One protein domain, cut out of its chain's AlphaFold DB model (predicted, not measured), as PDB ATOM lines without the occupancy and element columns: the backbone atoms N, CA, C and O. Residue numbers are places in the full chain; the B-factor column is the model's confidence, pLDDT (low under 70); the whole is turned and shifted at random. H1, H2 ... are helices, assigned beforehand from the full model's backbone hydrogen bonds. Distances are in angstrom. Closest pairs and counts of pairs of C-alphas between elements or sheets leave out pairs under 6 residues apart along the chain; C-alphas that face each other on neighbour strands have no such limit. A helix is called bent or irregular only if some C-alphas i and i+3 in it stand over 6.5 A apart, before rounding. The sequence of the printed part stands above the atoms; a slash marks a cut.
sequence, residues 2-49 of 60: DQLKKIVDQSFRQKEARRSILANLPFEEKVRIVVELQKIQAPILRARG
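AT A GLANCE: This is residues 2 to 49 of the 60 residues of an uncharacterized protein of Spirochaetaceae bacterium (UniProt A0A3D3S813). Two long helices, H1 and H2, meet near their ends at a tight link and spread apart from there as a flat, open V, its two arms nearly equal in length. H2 has a kink toward its far end, and most of both arms stands free. The printed part has 48 residues, with two named helices in the order H1, H2 and no named strand, and its class is all helix. It is extended, with a radius of gyration of the C-alphas of 15.6 A and spans of 43 by 31 by 9 A.

IN THESE COORDINATES: H1, the longest helix by residues, covers residues 2 to 23 and measures 31.5 A, from C-alpha 2 at (-37.939, -15.681, 6.392). H2 covers residues 27 to 47 and measures 30.6 A, ending with C-alpha 47 at (-43.512, 24.334, -0.505). H2 is only just irregular: C-alphas 40 and 43 are 6.8 A apart. Its kink is 36 degrees, near residue 41.

HOW THE PARTS SIT: H1 and H2 are close but not clearly touching, with 1 pair of C-alphas within 8 A: the closest, those of Leu 22 and Lys 30, are 7.5 A apart. Their lines stand at a steep tilt of 60 degrees, and they run opposite ways. Their centres are 23.6 A apart. In H1 every O i to N i+4 pair is within hydrogen-bond range; in H2, 15 of 17 are.

THE WHOLE: The C-alphas farthest apart, those of Asp 2 and Gly 49, are 43.7 A apart. The printed part has no cut, and the link from H1 to H2, 3 residues, is tight. The mean pLDDT of the printed part is 94.3, and no printed residue is under 70.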
ATOM      1  N   ASP A   2     -37.448 -15.499   5.008       81.25
ATOM      2  CA  ASP A   2     -37.939 -15.681   6.392       81.25
ATOM      3  C   ASP A   2     -37.519 -14.571   7.384       81.25
ATOM      4  O   ASP A   2     -38.332 -14.075   8.160       81.25
ATOM      5  N   GLN A   3     -36.271 -14.096   7.312       88.56
ATOM      6  CA  GLN A   3     -35.803 -12.983   8.154       88.56
ATOM      7  C   GLN A   3     -36.505 -11.656   7.834       88.56
ATOM      8  O   GLN A   3     -36.880 -10.924   8.746       88.56
ATOM      9  N   LEU A   4     -36.738 -11.366   6.549       91.19
ATOM     10  CA  LEU A   4     -37.465 -10.165   6.132       91.19
ATOM     11  C   LEU A   4     -38.901 -10.188   6.668       91.19
ATOM     12  O   LEU A   4     -39.369  -9.190   7.206       91.19
ATOM     13  N   LYS A   5     -39.569 -11.346   6.585       91.81
ATOM     14  CA  LYS A   5     -40.915 -11.536   7.134       91.81
ATOM     15  C   LYS A   5     -40.954 -11.249   8.638       91.81
ATOM     16  O   LYS A   5     -41.782 -10.463   9.080       91.81
ATOM     17  N   LYS A   6     -39.992 -11.778   9.403       91.50
ATOM     18  CA  LYS A   6     -39.872 -11.522  10.851       91.50
ATOM     19  C   LYS A   6     -39.696 -10.035  11.185       91.50
ATOM     20  O   LYS A   6     -40.373  -9.537  12.081       91.50
ATOM     21  N   ILE A   7     -38.835  -9.322  10.458       93.88
ATOM     22  CA  ILE A   7     -38.599  -7.880  10.667       93.88
ATOM     23  C   ILE A   7     -39.864  -7.064  10.368       93.88
ATOM     24  O   ILE A   7     -40.219  -6.146  11.116       93.88
ATOM     25  N   VAL A   8     -40.557  -7.403   9.281       94.44
ATOM     26  CA  VAL A   8     -41.803  -6.744   8.880       94.44
ATOM     27  C   VAL A   8     -42.897  -6.985   9.921       94.44
ATOM     28  O   VAL A   8     -43.503  -6.024  10.396       94.44
ATOM     29  N   ASP A   9     -43.092  -8.232  10.351       94.94
ATOM     30  CA  ASP A   9     -44.081  -8.597  11.372       94.94
ATOM     31  C   ASP A   9     -43.803  -7.889  12.706       94.94
ATOM     32  O   ASP A   9     -44.717  -7.354  13.341       94.94
ATOM     33  N   GLN A  10     -42.535  -7.818  13.119       94.69
ATOM     34  CA  GLN A  10     -42.129  -7.076  14.312       94.69
ATOM     35  C   GLN A  10     -42.443  -5.579  14.181       94.69
ATOM     36  O   GLN A  10     -42.998  -4.983  15.106       94.69
ATOM     37  N   SER A  11     -42.152  -4.984  13.022       95.19
ATOM     38  CA  SER A  11     -42.447  -3.573  12.748       95.19
ATOM     39  C   SER A  11     -43.950  -3.285  12.795       95.19
ATOM     40  O   SER A  11     -44.368  -2.258  13.334       95.19
ATOM     41  N   PHE A  12     -44.782  -4.189  12.272       95.31
ATOM     42  CA  PHE A  12     -46.238  -4.062  12.358       95.31
ATOM     43  C   PHE A  12     -46.736  -4.160  13.799       95.31
ATOM     44  O   PHE A  12     -47.512  -3.302  14.219       95.31
ATOM     45  N   ARG A  13     -46.244  -5.125  14.584       95.06
ATOM     46  CA  ARG A  13     -46.608  -5.261  16.006       95.06
ATOM     47  C   ARG A  13     -46.258  -4.013  16.814       95.06
ATOM     48  O   ARG A  13     -47.077  -3.546  17.598       95.06
ATOM     49  N   GLN A  14     -45.076  -3.441  16.594       95.19
ATOM     50  CA  GLN A  14     -44.656  -2.205  17.263       95.19
ATOM     51  C   GLN A  14     -45.538  -1.013  16.875       95.19
ATOM     52  O   GLN A  14     -45.935  -0.226  17.737       95.19
ATOM     53  N   LYS A  15     -45.887  -0.888  15.587       94.31
ATOM     54  CA  LYS A  15     -46.816   0.149  15.117       94.31
ATOM     55  C   LYS A  15     -48.198  -0.009  15.744       94.31
ATOM     56  O   LYS A  15     -48.781   0.993  16.147       94.31
ATOM     57  N   GLU A  16     -48.693  -1.236  15.856       95.44
ATOM     58  CA  GLU A  16     -50.011  -1.512  16.427       95.44
ATOM     59  C   GLU A  16     -50.059  -1.237  17.932       95.44
ATOM     60  O   GLU A  16     -50.954  -0.538  18.404       95.44
ATOM     61  N   ALA A  17     -49.036  -1.664  18.677       94.75
ATOM     62  CA  ALA A  17     -48.901  -1.330  20.094       94.75
ATOM     63  C   ALA A  17     -48.892   0.192  20.315       94.75
ATOM     64  O   ALA A  17     -49.613   0.710  21.168       94.75
ATOM     65  N   ARG A  18     -48.141   0.931  19.488       93.12
ATOM     66  CA  ARG A  18     -48.120   2.398  19.541       93.12
ATOM     67  C   ARG A  18     -49.490   3.007  19.234       93.12
ATOM     68  O   ARG A  18     -49.882   3.949  19.914       93.12
ATOM     69  N   ARG A  19     -50.222   2.498  18.235       92.31
ATOM     70  CA  ARG A  19     -51.579   2.976  17.909       92.31
ATOM     71  C   ARG A  19     -52.541   2.782  19.071       92.31
ATOM     72  O   ARG A  19     -53.268   3.716  19.380       92.31
ATOM     73  N   SER A  20     -52.500   1.622  19.725       93.56
ATOM     74  CA  SER A  20     -53.324   1.346  20.908       93.56
ATOM     75  C   SER A  20     -53.050   2.352  22.033       93.56
ATOM     76  O   SER A  20     -53.976   2.955  22.570       93.56
ATOM     77  N   ILE A  21     -51.774   2.640  22.318       93.00
ATOM     78  CA  ILE A  21     -51.387   3.653  23.315       93.00
ATOM     79  C   ILE A  21     -51.910   5.043  22.924       93.00
ATOM     80  O   ILE A  21     -52.549   5.708  23.735       93.00
ATOM     81  N   LEU A  22     -51.687   5.473  21.676       90.50
ATOM     82  CA  LEU A  22     -52.137   6.783  21.189       90.50
ATOM     83  C   LEU A  22     -53.670   6.913  21.191       90.50
ATOM     84  O   LEU A  22     -54.202   7.981  21.494       90.50
ATOM     85  N   ALA A  23     -54.387   5.832  20.883       90.50
ATOM     86  CA  ALA A  23     -55.845   5.793  20.915       90.50
ATOM     87  C   ALA A  23     -56.404   5.955  22.336       90.50
ATOM     88  O   ALA A  23     -57.484   6.522  22.493       90.50
ATOM     89  N   ASN A  24     -55.658   5.540  23.361       94.38
ATOM     90  CA  ASN A  24     -56.055   5.662  24.764       94.38
ATOM     91  C   ASN A  24     -55.684   7.008  25.408       94.38
ATOM     92  O   ASN A  24     -56.028   7.241  26.563       94.38
ATOM     93  N   LEU A  25     -55.015   7.912  24.685       94.31
ATOM     94  CA  LEU A  25     -54.684   9.231  25.223       94.31
ATOM     95  C   LEU A  25     -55.943  10.087  25.477       94.31
ATOM     96  O   LEU A  25     -56.922   9.979  24.721       94.31
ATOM     97  N   PRO A  26     -55.911  10.983  26.484       95.06
ATOM     98  CA  PRO A  26     -56.933  12.006  26.663       95.06
ATOM     99  C   PRO A  26     -57.125  12.846  25.397       95.06
ATOM    100  O   PRO A  26     -56.206  13.008  24.591       95.06
ATOM    101  N   PHE A  27     -58.326  13.400  25.226       91.38
ATOM    102  CA  PHE A  27     -58.671  14.211  24.057       91.38
ATOM    103  C   PHE A  27     -57.692  15.375  23.843       91.38
ATOM    104  O   PHE A  27     -57.169  15.537  22.743       91.38
ATOM    105  N   GLU A  28     -57.386  16.126  24.900       92.62
ATOM    106  CA  GLU A  28     -56.469  17.271  24.848       92.62
ATOM    107  C   GLU A  28     -55.081  16.878  24.333       92.62
ATOM    108  O   GLU A  28     -54.505  17.555  23.481       92.62
ATOM    109  N   GLU A  29     -54.570  15.735  24.786       93.69
ATOM    110  CA  GLU A  29     -53.248  15.257  24.395       93.69
ATOM    111  C   GLU A  29     -53.222  14.809  22.930       93.69
ATOM    112  O   GLU A  29     -52.278  15.098  22.194       93.69
ATOM    113  N   LYS A  30     -54.306  14.185  22.451       93.00
ATOM    114  CA  LYS A  30     -54.465  13.875  21.021       93.00
ATOM    115  C   LYS A  30     -54.455  15.142  20.173       93.00
ATOM    116  O   LYS A  30     -53.801  15.162  19.131       93.00
ATOM    117  N   VAL A  31     -55.149  16.193  20.612       93.56
ATOM    118  CA  VAL A  31     -55.182  17.479  19.903       93.56
ATOM    119  C   VAL A  31     -53.789  18.105  19.855       93.56
ATOM    120  O   VAL A  31     -53.343  18.479  18.771       93.56
ATOM    121  N   ARG A  32     -53.051  18.136  20.974       93.94
ATOM    122  CA  ARG A  32     -51.660  18.626  21.003       93.94
ATOM    123  C   ARG A  32     -50.767  17.883  20.013       93.94
ATOM    124  O   ARG A  32     -50.077  18.515  19.216       93.94
ATOM    125  N   ILE A  33     -50.840  16.550  19.996       94.00
ATOM    126  CA  ILE A  33     -50.082  15.723  19.046       94.00
ATOM    127  C   ILE A  33     -50.441  16.076  17.599       94.00
ATOM    128  O   ILE A  33     -49.551  16.204  16.760       94.00
ATOM    129  N   VAL A  34     -51.728  16.255  17.287       94.56
ATOM    130  CA  VAL A  34     -52.166  16.655  15.940       94.56
ATOM    131  C   VAL A  34     -51.582  18.011  15.549       94.56
ATOM    132  O   VAL A  34     -51.109  18.153  14.421       94.56
ATOM    133  N   VAL A  35     -51.553  18.985  16.459       95.94
ATOM    134  CA  VAL A  35     -50.962  20.304  16.191       95.94
ATOM    135  C   VAL A  35     -49.461  20.204  15.926       95.94
ATOM    136  O   VAL A  35     -48.977  20.791  14.957       95.94
ATOM    137  N   GLU A  36     -48.721  19.403  16.692       95.88
ATOM    138  CA  GLU A  36     -47.296  19.160  16.420       95.88
ATOM    139  C   GLU A  36     -47.073  18.505  15.047       95.88
ATOM    140  O   GLU A  36     -46.206  18.928  14.275       95.88
ATOM    141  N   LEU A  37     -47.908  17.533  14.673       95.94
ATOM    142  CA  LEU A  37     -47.857  16.928  13.338       95.94
ATOM    143  C   LEU A  37     -48.160  17.950  12.232       95.94
ATOM    144  O   LEU A  37     -47.487  17.954  11.198       95.94
ATOM    145  N   GLN A  38     -49.125  18.847  12.449       96.56
ATOM    146  CA  GLN A  38     -49.419  19.938  11.521       96.56
ATOM    147  C   GLN A  38     -48.235  20.902  11.385       96.56
ATOM    148  O   GLN A  38     -47.933  21.307  10.262       96.56
ATOM    149  N   LYS A  39     -47.530  21.243  12.477       96.69
ATOM    150  CA  LYS A  39     -46.324  22.095  12.439       96.69
ATOM    151  C   LYS A  39     -45.237  21.492  11.551       96.69
ATOM    152  O   LYS A  39     -44.663  22.207  10.731       96.69
ATOM    153  N   ILE A  40     -45.007  20.183  11.662       96.81
ATOM    154  CA  ILE A  40     -44.025  19.453  10.843       96.81
ATOM    155  C   ILE A  40     -44.466  19.395   9.374       96.81
ATOM    156  O   ILE A  40     -43.655  19.574   8.464       96.81
ATOM    157  N   GLN A  41     -45.752  19.151   9.122       97.19
ATOM    158  CA  GLN A  41     -46.278  18.984   7.767       97.19
ATOM    159  C   GLN A  41     -46.432  20.318   7.014       97.19
ATOM    160  O   GLN A  41     -46.274  20.368   5.792       97.19
ATOM    161  N   ALA A  42     -46.727  21.406   7.730       97.44
ATOM    162  CA  ALA A  42     -46.983  22.725   7.168       97.44
ATOM    163  C   ALA A  42     -45.907  23.226   6.185       97.44
ATOM    164  O   ALA A  42     -46.291  23.627   5.085       97.44
ATOM    165  N   PRO A  43     -44.591  23.204   6.490       97.25
ATOM    166  CA  PRO A  43     -43.572  23.654   5.540       97.25
ATOM    167  C   PRO A  43     -43.570  22.834   4.244       97.25
ATOM    168  O   PRO A  43     -43.442  23.409   3.164       97.25
ATOM    169  N   ILE A  44     -43.795  21.518   4.323       97.31
ATOM    170  CA  ILE A  44     -43.832  20.635   3.147       97.31
ATOM    171  C   ILE A  44     -45.022  20.988   2.250       97.31
ATOM    172  O   ILE A  44     -44.886  21.063   1.030       97.31
ATOM    173  N   LEU A  45     -46.197  21.216   2.841       97.44
ATOM    174  CA  LEU A  45     -47.400  21.556   2.077       97.44
ATOM    175  C   LEU A  45     -47.321  22.970   1.492       97.44
ATOM    176  O   LEU A  45     -47.701  23.166   0.338       97.44
ATOM    177  N   ARG A  46     -46.747  23.928   2.226       97.44
ATOM    178  CA  ARG A  46     -46.494  25.285   1.717       97.44
ATOM    179  C   ARG A  46     -45.526  25.282   0.540       97.44
ATOM    180  O   ARG A  46     -45.795  25.949  -0.452       97.44
ATOM    181  N   ALA A  47     -44.453  24.491   0.606       97.31
ATOM    182  CA  ALA A  47     -43.512  24.334  -0.505       97.31
ATOM    183  C   ALA A  47     -44.177  23.758  -1.770       97.31
ATOM    184  O   ALA A  47     -43.739  24.030  -2.882       97.31
ATOM    185  N   ARG A  48     -45.271  23.003  -1.609       97.44
ATOM    186  CA  ARG A  48     -46.107  22.495  -2.710       97.44
ATOM    187  C   ARG A  48     -47.162  23.499  -3.198       97.44
ATOM    188  O   ARG A  48     -48.005  23.133  -4.008       97.44
ATOM    189  N   GLY A  49     -47.160  24.733  -2.692       97.06
ATOM    190  CA  GLY A  49     -48.132  25.771  -3.048       97.06
ATOM    191  C   GLY A  49     -49.497  25.629  -2.365       97.06
ATOM    192  O   GLY A  49     -50.426  26.364  -2.697       97.06
TER     193      GLY A  49